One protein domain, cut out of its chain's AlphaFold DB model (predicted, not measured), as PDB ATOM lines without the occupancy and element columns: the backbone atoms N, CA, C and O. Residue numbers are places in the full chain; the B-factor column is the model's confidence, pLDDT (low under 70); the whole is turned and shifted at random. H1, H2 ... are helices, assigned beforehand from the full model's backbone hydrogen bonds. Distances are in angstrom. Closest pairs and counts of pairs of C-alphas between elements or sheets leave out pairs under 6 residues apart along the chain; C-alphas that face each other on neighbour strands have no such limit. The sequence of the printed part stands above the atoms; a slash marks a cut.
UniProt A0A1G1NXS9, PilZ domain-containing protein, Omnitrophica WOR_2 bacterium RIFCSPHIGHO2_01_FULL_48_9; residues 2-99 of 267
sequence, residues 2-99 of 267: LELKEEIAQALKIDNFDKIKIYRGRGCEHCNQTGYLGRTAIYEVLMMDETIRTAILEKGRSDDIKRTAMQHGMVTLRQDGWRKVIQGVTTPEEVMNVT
ATOM      1  N   LEU A   2     166.087 187.000 181.382       74.56
ATOM      2  CA  LEU A   2     166.042 186.835 179.919       74.56
ATOM      3  C   LEU A   2     164.823 187.545 179.298       74.56
ATOM      4  O   LEU A   2     165.003 188.455 178.500       74.56
ATOM      5  N   GLU A   3     163.621 187.263 179.812       81.31
ATOM      6  CA  GLU A   3     162.348 187.884 179.387       81.31
ATOM      7  C   GLU A   3     162.374 189.420 179.448       81.31
ATOM      8  O   GLU A   3     161.836 190.116 178.595       81.31
ATOM      9  N   LEU A   4     163.056 189.976 180.451       85.62
ATOM     10  CA  LEU A   4     163.183 191.419 180.616       85.62
ATOM     11  C   LEU A   4     164.111 192.039 179.564       85.62
ATOM     12  O   LEU A   4     163.847 193.129 179.062       85.62
ATOM     13  N   LYS A   5     165.213 191.358 179.227       86.75
ATOM     14  CA  LYS A   5     166.106 191.808 178.154       86.75
ATOM     15  C   LYS A   5     165.416 191.728 176.797       86.75
ATOM     16  O   LYS A   5     165.625 192.623 175.985       86.75
ATOM     17  N   GLU A   6     164.590 190.709 176.580       85.81
ATOM     18  CA  GLU A   6     163.759 190.574 175.381       85.81
ATOM     19  C   GLU A   6     162.751 191.722 175.274       85.81
ATOM     20  O   GLU A   6     162.690 192.379 174.236       85.81
ATOM     21  N   GLU A   7     162.038 192.044 176.358       86.69
ATOM     22  CA  GLU A   7     161.091 193.164 176.379       86.69
ATOM     23  C   GLU A   7     161.782 194.509 176.094       86.69
ATOM     24  O   GLU A   7     161.317 195.288 175.260       86.69
ATOM     25  N   ILE A   8     162.924 194.775 176.740       88.25
ATOM     26  CA  ILE A   8     163.709 195.996 176.501       88.25
ATOM     27  C   ILE A   8     164.201 196.040 175.049       88.25
ATOM     28  O   ILE A   8     164.130 197.091 174.408       88.25
ATOM     29  N   ALA A   9     164.684 194.915 174.513       87.38
ATOM     30  CA  ALA A   9     165.155 194.826 173.136       87.38
ATOM     31  C   ALA A   9     164.032 195.101 172.132       87.38
ATOM     32  O   ALA A   9     164.219 195.895 171.209       87.38
ATOM     33  N   GLN A  10     162.853 194.513 172.348       86.38
ATOM     34  CA  GLN A  10     161.681 194.716 171.502       86.38
ATOM     35  C   GLN A  10     161.207 196.173 171.551       86.38
ATOM     36  O   GLN A  10     161.035 196.809 170.511       86.38
ATOM     37  N   ALA A  11     161.058 196.735 172.753       85.81
ATOM     38  CA  ALA A  11     160.557 198.093 172.942       85.81
ATOM     39  C   ALA A  11     161.494 199.167 172.363       85.81
ATOM     40  O   ALA A  11     161.021 200.199 171.875       85.81
ATOM     41  N   LEU A  12     162.812 198.933 172.417       86.38
ATOM     42  CA  LEU A  12     163.841 199.863 171.939       86.38
ATOM     43  C   LEU A  12     164.380 199.539 170.541       86.38
ATOM     44  O   LEU A  12     165.225 200.287 170.050       86.38
ATOM     45  N   LYS A  13     163.889 198.471 169.896       84.44
ATOM     46  CA  LYS A  13     164.360 197.980 168.589       84.44
ATOM     47  C   LYS A  13     165.873 197.706 168.573       84.44
ATOM     48  O   LYS A  13     166.592 198.182 167.699       84.44
ATOM     49  N   ILE A  14     166.362 196.976 169.577       84.88
ATOM     50  CA  ILE A  14     167.767 196.560 169.680       84.88
ATOM     51  C   ILE A  14     167.900 195.140 169.121       84.88
ATOM     52  O   ILE A  14     167.354 194.203 169.692       84.88
ATOM     53  N   ASP A  15     168.673 194.974 168.046       81.12
ATOM     54  CA  ASP A  15     168.794 193.692 167.325       81.12
ATOM     55  C   ASP A  15     169.479 192.578 168.133       81.12
ATOM     56  O   ASP A  15     169.287 191.395 167.866       81.12
ATOM     57  N   ASN A  16     170.314 192.938 169.113       84.56
ATOM     58  CA  ASN A  16     171.061 191.983 169.927       84.56
ATOM     59  C   ASN A  16     170.873 192.275 171.422       84.56
ATOM     60  O   ASN A  16     171.525 193.162 171.983       84.56
ATOM     61  N   PHE A  17     170.002 191.495 172.067       82.44
ATOM     62  CA  PHE A  17     169.672 191.648 173.482       82.44
ATOM     63  C   PHE A  17     170.818 191.245 174.427       82.44
ATOM     64  O   PHE A  17     170.855 191.716 175.567       82.44
ATOM     65  N   ASP A  18     171.804 190.456 173.981       80.94
ATOM     66  CA  ASP A  18     172.960 190.081 174.812       80.94
ATOM     67  C   ASP A  18     173.822 191.294 175.174       80.94
ATOM     68  O   ASP A  18     174.468 191.326 176.226       80.94
ATOM     69  N   LYS A  19     173.780 192.340 174.341       80.06
ATOM     70  CA  LYS A  19     174.464 193.614 174.602       80.06
ATOM     71  C   LYS A  19     173.762 194.466 175.663       80.06
ATOM     72  O   LYS A  19     174.360 195.430 176.145       80.06
ATOM     73  N   ILE A  20     172.532 194.123 176.056       86.62
ATOM     74  CA  ILE A  20     171.786 194.858 177.077       86.62
ATOM     75  C   ILE A  20     172.372 194.542 178.453       86.62
ATOM     76  O   ILE A  20     172.298 193.413 178.959       86.62
ATOM     77  N   LYS A  21     172.945 195.578 179.069       87.88
ATOM     78  CA  LYS A  21     173.404 195.571 180.457       87.88
ATOM     79  C   LYS A  21     172.362 196.264 181.321       87.88
ATOM     80  O   LYS A  21     171.910 197.356 180.997       87.88
ATOM     81  N   ILE A  22     171.990 195.605 182.409       90.00
ATOM     82  CA  ILE A  22     171.073 196.135 183.414       90.00
ATOM     83  C   ILE A  22     171.890 196.345 184.676       90.00
ATOM     84  O   ILE A  22     172.632 195.454 185.098       90.00
ATOM     85  N   TYR A  23     171.763 197.530 185.250       89.12
ATOM     86  CA  TYR A  23     172.493 197.932 186.438       89.12
ATOM     87  C   TYR A  23     171.570 197.899 187.648       89.12
ATOM     88  O   TYR A  23     170.365 198.123 187.541       89.12
ATOM     89  N   ARG A  24     172.157 197.634 188.812       87.88
ATOM     90  CA  ARG A  24     171.484 197.751 190.101       87.88
ATOM     91  C   ARG A  24     172.428 198.435 191.075       87.88
ATOM     92  O   ARG A  24     173.609 198.084 191.140       87.88
ATOM     93  N   GLY A  25     171.914 199.416 191.808       88.56
ATOM     94  CA  GLY A  25     172.675 200.066 192.867       88.56
ATOM     95  C   GLY A  25     173.068 199.045 193.932       88.56
ATOM     96  O   GLY A  25     172.236 198.257 194.374       88.56
ATOM     97  N   ARG A  26     174.340 199.050 194.346       89.88
ATOM     98  CA  ARG A  26     174.854 198.123 195.373       89.88
ATOM     99  C   ARG A  26     174.297 198.392 196.777       89.88
ATOM    100  O   ARG A  26     174.394 197.515 197.624       89.88
ATOM    101  N   GLY A  27     173.722 199.573 197.001       91.00
ATOM    102  CA  GLY A  27     173.384 200.061 198.335       91.00
ATOM    103  C   GLY A  27     174.611 200.639 199.045       91.00
ATOM    104  O   GLY A  27     175.738 200.184 198.849       91.00
ATOM    105  N   CYS A  28     174.398 201.696 199.820       90.69
ATOM    106  CA  CYS A  28     175.363 202.230 200.772       90.69
ATOM    107  C   CYS A  28     174.615 202.874 201.945       90.69
ATOM    108  O   CYS A  28     173.393 203.038 201.904       90.69
ATOM    109  N   GLU A  29     175.346 203.275 202.981       89.69
ATOM    110  CA  GLU A  29     174.778 203.935 204.161       89.69
ATOM    111  C   GLU A  29     173.986 205.203 203.796       89.69
ATOM    112  O   GLU A  29     172.876 205.398 204.282       89.69
ATOM    113  N   HIS A  30     174.467 205.995 202.832       81.44
ATOM    114  CA  HIS A  30     173.791 207.221 202.390       81.44
ATOM    115  C   HIS A  30     172.426 206.997 201.725       81.44
ATOM    116  O   HIS A  30     171.583 207.888 201.756       81.44
ATOM    117  N   CYS A  31     172.191 205.828 201.122       82.62
ATOM    118  CA  CYS A  31     170.891 205.479 200.545       82.62
ATOM    119  C   CYS A  31     170.123 204.460 201.396       82.62
ATOM    120  O   CYS A  31     169.212 203.808 200.882       82.62
ATOM    121  N   ASN A  32     170.489 204.291 202.675       87.88
ATOM    122  CA  ASN A  32     169.915 203.290 203.579       87.88
ATOM    123  C   ASN A  32     169.929 201.872 202.983       87.88
ATOM    124  O   ASN A  32     168.956 201.128 203.086       87.88
ATOM    125  N   GLN A  33     171.018 201.521 202.292       89.44
ATOM    126  CA  GLN A  33     171.206 200.242 201.602       89.44
ATOM    127  C   GLN A  33     170.166 199.923 200.511       89.44
ATOM    128  O   GLN A  33     170.109 198.796 200.027       89.44
ATOM    129  N   THR A  34     169.367 200.900 200.070       89.19
ATOM    130  CA  THR A  34     168.336 200.678 199.037       89.19
ATOM    131  C   THR A  34     168.921 200.578 197.629       89.19
ATOM    132  O   THR A  34     168.369 199.890 196.773       89.19
ATOM    133  N   GLY A  35     170.041 201.265 197.383       88.69
ATOM    134  CA  GLY A  35     170.641 201.399 196.055       88.69
ATOM    135  C   GLY A  35     170.000 202.480 195.177       88.69
ATOM    136  O   GLY A  35     170.422 202.617 194.032       88.69
ATOM    137  N   TYR A  36     169.048 203.259 195.707       84.75
ATOM    138  CA  TYR A  36     168.338 204.326 194.994       84.75
ATOM    139  C   TYR A  36     168.622 205.697 195.618       84.75
ATOM    140  O   TYR A  36     168.684 205.827 196.840       84.75
ATOM    141  N   LEU A  37     168.779 206.734 194.793       84.44
ATOM    142  CA  LEU A  37     168.966 208.110 195.257       84.44
ATOM    143  C   LEU A  37     168.356 209.102 194.260       84.44
ATOM    144  O   LEU A  37     168.670 209.073 193.073       84.44
ATOM    145  N   GLY A  38     167.528 210.022 194.759       87.69
ATOM    146  CA  GLY A  38     166.902 211.067 193.948       87.69
ATOM    147  C   GLY A  38     165.663 210.597 193.179       87.69
ATOM    148  O   GLY A  38     165.030 209.603 193.526       87.69
ATOM    149  N   ARG A  39     165.266 211.375 192.166       88.81
ATOM    150  CA  ARG A  39     164.144 211.066 191.268       88.81
ATOM    151  C   ARG A  39     164.511 211.465 189.845       88.81
ATOM    152  O   ARG A  39     164.972 212.585 189.629       88.81
ATOM    153  N   THR A  40     164.224 210.590 188.890       87.38
ATOM    154  CA  THR A  40     164.394 210.852 187.458       87.38
ATOM    155  C   THR A  40     163.033 210.787 186.785       87.38
ATOM    156  O   THR A  40     162.316 209.801 186.918       87.38
ATOM    157  N   ALA A  41     162.659 211.844 186.069       91.12
ATOM    158  CA  ALA A  41     161.404 211.868 185.326       91.12
ATOM    159  C   ALA A  41     161.492 210.980 184.084       91.12
ATOM    160  O   ALA A  41     162.551 210.918 183.462       91.12
ATOM    161  N   ILE A  42     160.385 210.347 183.704       92.31
ATOM    162  CA  ILE A  42     160.165 209.740 182.388       92.31
ATOM    163  C   ILE A  42     159.082 210.524 181.651       92.31
ATOM    164  O   ILE A  42     158.172 211.051 182.292       92.31
ATOM    165  N   TYR A  43     159.203 210.641 180.332       90.75
ATOM    166  CA  TYR A  43     158.356 211.533 179.539       90.75
ATOM    167  C   TYR A  43     157.684 210.799 178.379       90.75
ATOM    168  O   TYR A  43     158.302 209.976 177.710       90.75
ATOM    169  N   GLU A  44     156.433 211.165 178.116       90.38
ATOM    170  CA  GLU A  44     155.674 210.800 176.920       90.38
ATOM    171  C   GLU A  44     155.068 212.085 176.366       90.38
ATOM    172  O   GLU A  44     154.329 212.785 177.059       90.38
ATOM    173  N   VAL A  45     155.465 212.445 175.148       89.94
ATOM    174  CA  VAL A  45     155.106 213.726 174.534       89.94
ATOM    175  C   VAL A  45     154.427 213.459 173.202       89.94
ATOM    176  O   VAL A  45     155.068 213.031 172.243       89.94
ATOM    177  N   LEU A  46     153.126 213.739 173.150       89.75
ATOM    178  CA  LEU A  46     152.341 213.686 171.925       89.75
ATOM    179  C   LEU A  46     152.582 214.953 171.103       89.75
ATOM    180  O   LEU A  46     152.175 216.049 171.490       89.75
ATOM    181  N   MET A  47     153.233 214.798 169.954       87.31
ATOM    182  CA  MET A  47     153.399 215.892 169.003       87.31
ATOM    183  C   MET A  47     152.098 216.108 168.227       87.31
ATOM    184  O   MET A  47     151.561 215.188 167.617       87.31
ATOM    185  N   MET A  48     151.595 217.342 168.248       89.12
ATOM    186  CA  MET A  48     150.354 217.719 167.570       89.12
ATOM    187  C   MET A  48     150.597 218.029 166.090       89.12
ATOM    188  O   MET A  48     150.808 219.186 165.717       89.12
ATOM    189  N   ASP A  49     150.536 217.004 165.246       88.31
ATOM    190  CA  ASP A  49     150.491 217.164 163.791       88.31
ATOM    191  C   ASP A  49     149.051 217.186 163.245       88.31
ATOM    192  O   ASP A  49     148.076 217.049 163.987       88.31
ATOM    193  N   GLU A  50     148.912 217.402 161.936       91.88
ATOM    194  CA  GLU A  50     147.604 217.478 161.273       91.88
ATOM    195  C   GLU A  50     146.834 216.152 161.299       91.88
ATOM    196  O   GLU A  50     145.609 216.150 161.420       91.88
ATOM    197  N   THR A  51     147.542 215.024 161.259       91.19
ATOM    198  CA  THR A  51     146.937 213.684 161.296       91.19
ATOM    199  C   THR A  51     146.328 213.427 162.671       91.19
ATOM    200  O   THR A  51     145.168 213.036 162.783       91.19
ATOM    201  N   ILE A  52     147.088 213.718 163.729       93.12
ATOM    202  CA  ILE A  52     146.647 213.609 165.121       93.12
ATOM    203  C   ILE A  52     145.517 214.598 165.412       93.12
ATOM    204  O   ILE A  52     144.518 214.225 166.026       93.12
ATOM    205  N   ARG A  53     145.634 215.846 164.939       92.50
ATOM    206  CA  ARG A  53     144.583 216.865 165.079       92.50
ATOM    207  C   ARG A  53     143.275 216.402 164.443       92.50
ATOM    208  O   ARG A  53     142.237 216.483 165.095       92.50
ATOM    209  N   THR A  54     143.334 215.891 163.216       94.19
ATOM    210  CA  THR A  54     142.159 215.374 162.501       94.19
ATOM    211  C   THR A  54     141.537 214.205 163.256       94.19
ATOM    212  O   THR A  54     140.348 214.242 163.558       94.19
ATOM    213  N   ALA A  55     142.348 213.230 163.679       91.75
ATOM    214  CA  ALA A  55     141.864 212.075 164.430       91.75
ATOM    215  C   ALA A  55     141.181 212.467 165.755       91.75
ATOM    216  O   ALA A  55     140.183 211.861 166.141       91.75
ATOM    217  N   ILE A  56     141.669 213.507 166.439       91.50
ATOM    218  CA  ILE A  56     141.022 214.048 167.646       91.50
ATOM    219  C   ILE A  56     139.687 214.724 167.303       91.50
ATOM    220  O   ILE A  56     138.691 214.491 167.989       91.50
ATOM    221  N   LEU A  57     139.646 215.545 166.246       94.88
ATOM    222  CA  LEU A  57     138.426 216.238 165.808       94.88
ATOM    223  C   LEU A  57     137.326 215.260 165.374       94.88
ATOM    224  O   LEU A  57     136.150 215.490 165.653       94.88
ATOM    225  N   GLU A  58     137.714 214.141 164.768       94.94
ATOM    226  CA  GLU A  58     136.823 213.047 164.376       94.94
ATOM    227  C   GLU A  58     136.406 212.145 165.550       94.94
ATOM    228  O   GLU A  58     135.658 211.187 165.356       94.94
ATOM    229  N   LYS A  59     136.851 212.446 166.782       90.50
ATOM    230  CA  LYS A  59     136.635 211.615 167.980       90.50
ATOM    231  C   LYS A  59     137.125 210.175 167.787       90.50
ATOM    232  O   LYS A  59     136.485 209.222 168.236       90.50
ATOM    233  N   GLY A  60     138.266 210.026 167.116       87.94
ATOM    234  CA  GLY A  60     138.946 208.751 166.942       87.94
ATOM    235  C   GLY A  60     139.260 208.087 168.283       87.94
ATOM    236  O   GLY A  60     139.396 208.743 169.320       87.94
ATOM    237  N   ARG A  61     139.377 206.757 168.273       89.12
ATOM    238  CA  ARG A  61     139.716 206.001 169.482       89.12
ATOM    239  C   ARG A  61     141.109 206.400 169.968       89.12
ATOM    240  O   ARG A  61     142.032 206.555 169.169       89.12
ATOM    241  N   SER A  62     141.277 206.486 171.285       85.56
ATOM    242  CA  SER A  62     142.559 206.815 171.923       85.56
ATOM    243  C   SER A  62     143.704 205.916 171.451       85.56
ATOM    244  O   SER A  62     144.800 206.408 171.195       85.56
ATOM    245  N   ASP A  63     143.439 204.619 171.282       84.94
ATOM    246  CA  ASP A  63     144.446 203.632 170.873       84.94
ATOM    247  C   ASP A  63     144.926 203.865 169.438       84.94
ATOM    248  O   ASP A  63     146.104 203.687 169.131       84.94
ATOM    249  N   ASP A  64     144.022 204.306 168.560       85.50
ATOM    250  CA  ASP A  64     144.340 204.599 167.167       85.50
ATOM    251  C   ASP A  64     145.171 205.882 167.069       85.50
ATOM    252  O   ASP A  64     146.205 205.892 166.400       85.50
ATOM    253  N   ILE A  65     144.788 206.924 167.816       89.81
ATOM    254  CA  ILE A  65     145.548 208.180 167.919       89.81
ATOM    255  C   ILE A  65     146.956 207.907 168.462       89.81
ATOM    256  O   ILE A  65     147.945 208.374 167.895       89.81
ATOM    257  N   LYS A  66     147.065 207.107 169.531       86.44
ATOM    258  CA  LYS A  66     148.348 206.729 170.131       86.44
ATOM    259  C   LYS A  66     149.220 205.933 169.160       86.44
ATOM    260  O   LYS A  66     150.407 206.232 169.032       86.44
ATOM    261  N   ARG A  67     148.647 204.969 168.432       85.81
ATOM    262  CA  ARG A  67     149.372 204.190 167.415       85.81
ATOM    263  C   ARG A  67     149.937 205.093 166.319       85.81
ATOM    264  O   ARG A  67     151.117 204.973 165.992       85.81
ATOM    265  N   THR A  68     149.129 206.012 165.794       88.69
ATOM    266  CA  THR A  68     149.581 206.995 164.799       88.69
ATOM    267  C   THR A  68     150.681 207.893 165.369       88.69
ATOM    268  O   THR A  68     151.710 208.099 164.729       88.69
ATOM    269  N   ALA A  69     150.538 208.347 166.614       89.00
ATOM    270  CA  ALA A  69     151.550 209.169 167.266       89.00
ATOM    271  C   ALA A  69     152.890 208.436 167.427       89.00
ATOM    272  O   ALA A  69     153.949 209.005 167.161       89.00
ATOM    273  N   MET A  70     152.861 207.156 167.815       88.19
ATOM    274  CA  MET A  70     154.063 206.321 167.912       88.19
ATOM    275  C   MET A  70     154.726 206.115 166.546       88.19
ATOM    276  O   MET A  70     155.954 206.155 166.446       88.19
ATOM    277  N   GLN A  71     153.937 205.942 165.480       84.94
ATOM    278  CA  GLN A  71     154.459 205.886 164.109       84.94
ATOM    279  C   GLN A  71     155.150 207.195 163.710       84.94
ATOM    280  O   GLN A  71     156.147 207.169 162.990       84.94
ATOM    281  N   HIS A  72     154.668 208.324 164.225       83.31
ATOM    282  CA  HIS A  72     155.236 209.653 163.996       83.31
ATOM    283  C   HIS A  72     156.353 210.020 164.992       83.31
ATOM    284  O   HIS A  72     156.796 211.166 165.048       83.31
ATOM    285  N   GLY A  73     156.863 209.044 165.751       83.25
ATOM    286  CA  GLY A  73     158.049 209.204 166.592       83.25
ATOM    287  C   GLY A  73     157.770 209.547 168.054       83.25
ATOM    288  O   GLY A  73     158.721 209.824 168.788       83.25
ATOM    289  N   MET A  74     156.510 209.499 168.506       89.44
ATOM    290  CA  MET A  74     156.203 209.562 169.934       89.44
ATOM    291  C   MET A  74     156.856 208.386 170.666       89.44
ATOM    292  O   MET A  74     156.734 207.228 170.264       89.44
ATOM    293  N   VAL A  75     157.536 208.700 171.766       89.94
ATOM    294  CA  VAL A  75     158.133 207.721 172.676       89.94
ATOM    295  C   VAL A  75     157.210 207.573 173.877       89.94
ATOM    296  O   VAL A  75     156.807 208.572 174.470       89.94
ATOM    297  N   THR A  76     156.878 206.334 174.221       91.25
ATOM    298  CA  THR A  76     156.025 206.023 175.377       91.25
ATOM    299  C   THR A  76     156.797 206.151 176.690       91.25
ATOM    300  O   THR A  76     158.026 206.016 176.717       91.25
ATOM    301  N   LEU A  77     156.076 206.320 177.805       92.62
ATOM    302  CA  LEU A  77     156.676 206.344 179.144       92.62
ATOM    303  C   LEU A  77     157.539 205.101 179.412       92.62
ATOM    304  O   LEU A  77     158.657 205.209 179.921       92.62
ATOM    305  N   ARG A  78     157.034 203.916 179.036       92.94
ATOM    306  CA  ARG A  78     157.736 202.635 179.208       92.94
ATOM    307  C   ARG A  78     159.039 202.607 178.401       92.94
ATOM    308  O   ARG A  78     160.074 202.215 178.934       92.94
ATOM    309  N   GLN A  79     159.017 203.065 177.147       91.38
ATOM    310  CA  GLN A  79     160.214 203.126 176.297       91.38
ATOM    311  C   GLN A  79     161.263 204.109 176.830       91.38
ATOM    312  O   GLN A  79     162.453 203.790 176.837       91.38
ATOM    313  N   ASP A  80     160.850 205.291 177.291       94.06
ATOM    314  CA  ASP A  80     161.772 206.251 177.901       94.06
ATOM    315  C   ASP A  80     162.384 205.701 179.205       94.06
ATOM    316  O   ASP A  80     163.589 205.829 179.441       94.06
ATOM    317  N   GLY A  81     161.588 204.985 180.005       94.62
ATOM    318  CA  GLY A  81     162.078 204.226 181.156       94.62
ATOM    319  C   GLY A  81     163.125 203.179 180.770       94.62
ATOM    320  O   GLY A  81     164.220 203.159 181.334       94.62
ATOM    321  N   TRP A  82     162.855 202.361 179.751       94.56
ATOM    322  CA  TRP A  82     163.811 201.372 179.243       94.56
ATOM    323  C   TRP A  82     165.119 201.982 178.745       94.56
ATOM    324  O   TRP A  82     166.185 201.426 179.017       94.56
ATOM    325  N   ARG A  83     165.082 203.154 178.098       94.00
ATOM    326  CA  ARG A  83     166.308 203.881 177.725       94.00
ATOM    327  C   ARG A  83     167.159 204.235 178.943       94.00
ATOM    328  O   ARG A  83     168.379 204.106 178.900       94.00
ATOM    329  N   LYS A  84     166.530 204.638 180.045       94.06
ATOM    330  CA  LYS A  84     167.232 204.968 181.294       94.06
ATOM    331  C   LYS A  84     167.766 203.733 182.011       94.06
ATOM    332  O   LYS A  84     168.847 203.799 182.591       94.06
ATOM    333  N   VAL A  85     167.071 202.601 181.909       94.12
ATOM    334  CA  VAL A  85     167.549 201.310 182.427       94.12
ATOM    335  C   VAL A  85     168.841 200.881 181.741       94.12
ATOM    336  O   VAL A  85     169.819 200.572 182.421       94.12
ATOM    337  N   ILE A  86     168.891 200.913 180.404       92.94
ATOM    338  CA  ILE A  86     170.107 200.522 179.667       92.94
ATOM    339  C   ILE A  86     171.273 201.498 179.886       92.94
ATOM    340  O   ILE A  86     172.433 201.110 179.773       92.94
ATOM    341  N   GLN A  87     170.973 202.756 180.224       91.19
ATOM    342  CA  GLN A  87     171.959 203.772 180.607       91.19
ATOM    343  C   GLN A  87     172.417 203.640 182.071       91.19
ATOM    344  O   GLN A  87     173.347 204.333 182.477       91.19
ATOM    345  N   GLY A  88     171.780 202.775 182.868       90.69
ATOM    346  CA  GLY A  88     172.087 202.585 184.287       90.69
ATOM    347  C   GLY A  88     171.591 203.706 185.206       90.69
ATOM    348  O   GLY A  88     172.086 203.834 186.321       90.69
ATOM    349  N   VAL A  89     170.632 204.516 184.750       91.06
ATOM    350  CA  VAL A  89     170.074 205.653 185.504       91.06
ATOM    351  C   VAL A  89     168.993 205.217 186.499       91.06
ATOM    352  O   VAL A  89     168.821 205.844 187.539       91.06
ATOM    353  N   THR A  90     168.250 204.160 186.183       92.56
ATOM    354  CA  THR A  90     167.165 203.602 187.007       92.56
ATOM    355  C   THR A  90     167.134 202.088 186.834       92.56
ATOM    356  O   THR A  90     167.814 201.549 185.953       92.56
ATOM    357  N   THR A  91     166.363 201.393 187.665       93.12
ATOM    358  CA  THR A  91     166.209 199.942 187.560       93.12
ATOM    359  C   THR A  91     164.943 199.561 186.799       93.12
ATOM    360  O   THR A  91     163.990 200.342 186.703       93.12
ATOM    361  N   PRO A  92     164.901 198.343 186.238       93.44
ATOM    362  CA  PRO A  92     163.697 197.867 185.592       93.44
ATOM    363  C   PRO A  92     162.479 197.843 186.512       93.44
ATOM    364  O   PRO A  92     161.374 198.141 186.072       93.44
ATOM    365  N   GLU A  93     162.683 197.511 187.786       91.38
ATOM    366  CA  GLU A  93     161.633 197.456 188.798       91.38
ATOM    367  C   GLU A  93     160.984 198.828 189.024       91.38
ATOM    368  O   GLU A  93     159.759 198.915 189.114       91.38
ATOM    369  N   GLU A  94     161.773 199.907 189.055       91.31
ATOM    370  CA  GLU A  94     161.239 201.270 189.162       91.31
ATOM    371  C   GLU A  94     160.363 201.623 187.958       91.31
ATOM    372  O   GLU A  94     159.231 202.075 188.138       91.31
ATOM    373  N   VAL A  95     160.844 201.356 186.738       93.12
ATOM    374  CA  VAL A  95     160.080 201.606 185.504       93.12
ATOM    375  C   VAL A  95     158.799 200.778 185.488       93.12
ATOM    376  O   VAL A  95     157.735 201.304 185.153       93.12
ATOM    377  N   MET A  96     158.877 199.506 185.886       91.75
ATOM    378  CA  MET A  96     157.726 198.606 185.933       91.75
ATOM    379  C   MET A  96     156.630 199.079 186.880       91.75
ATOM    380  O   MET A  96     155.459 199.003 186.519       91.75
ATOM    381  N   ASN A  97     157.011 199.631 188.030       91.38
ATOM    382  CA  ASN A  97     156.071 200.112 189.038       91.38
ATOM    383  C   ASN A  97     155.340 201.404 188.646       91.38
ATOM    384  O   ASN A  97     154.268 201.675 189.183       91.38
ATOM    385  N   VAL A  98     155.906 202.211 187.743       89.75
ATOM    386  CA  VAL A  98     155.355 203.535 187.388       89.75
ATOM    387  C   VAL A  98     154.826 203.622 185.957       89.75
ATOM    388  O   VAL A  98     154.350 204.678 185.547       89.75
ATOM    389  N   THR A  99     154.892 202.532 185.185       90.50
ATOM    390  CA  THR A  99     154.370 202.475 183.809       90.50
ATOM    391  C   THR A  99     153.605 201.179 183.547       90.50
ATOM    392  O   THR A  99     153.816 200.166 184.214       90.50
TER     393      THR A  99
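Overview. This is residues 2 to 99 of the 267 residues of the protein "PilZ domain-containing protein" of Omnitrophica WOR_2 bacterium RIFCSPHIGHO2_01_FULL_48_9 (UniProt A0A1G1NXS9). Two small groups of helices lie at a distance from each other: in one, H1 and H5 both pack on H4, the three centres making a triangle, and in the other the hairpin of H2 and H3 makes one far end. Residues 13 to 49, with no named helix, loop out at the other end and run back to H2. The 98 printed residues have five named helices, H1 to H5 in chain order, and no named strand; the class is all helix, with 46 residues in helices, under half. The whole is loose, radius of gyration of the C-alphas 16.9 A, spanning 55 by 30 by 17 A.

Along the chain. H1, residues 2 to 12, begins at C-alpha 2 (166.042, 186.835, 179.919) and measures 15.4 A. H4 is residues 77 to 86, 14.6 A; H3 62 to 71, 14.3 A; H2 50 to 57; H5 92 to 98, ending at C-alpha 98 (155.355, 203.535, 187.388).

Arrangement. H1 touches H4 at a steep tilt of 63 degrees; the closest C-alphas, of Ile 8 and Trp 82, are 6.0 A apart. H4 and H5 form a hairpin at 22 degrees, closest C-alphas Gly 81 and Val 95, 5.5 A. H2 and H3 form another at 4 degrees, closest C-alphas Ile 52 and Ile 65, 6.2 A. H3 and H4 are apart. In the five helices every O i to N i+4 pair is within hydrogen-bond range.

Size, cuts and confidence. The farthest C-alphas, of Glu 29 and Glu 58, are 55.7 A apart. The printed part has no cut; the link H1 to H2 is long. No printed residue is under 70 in pLDDT.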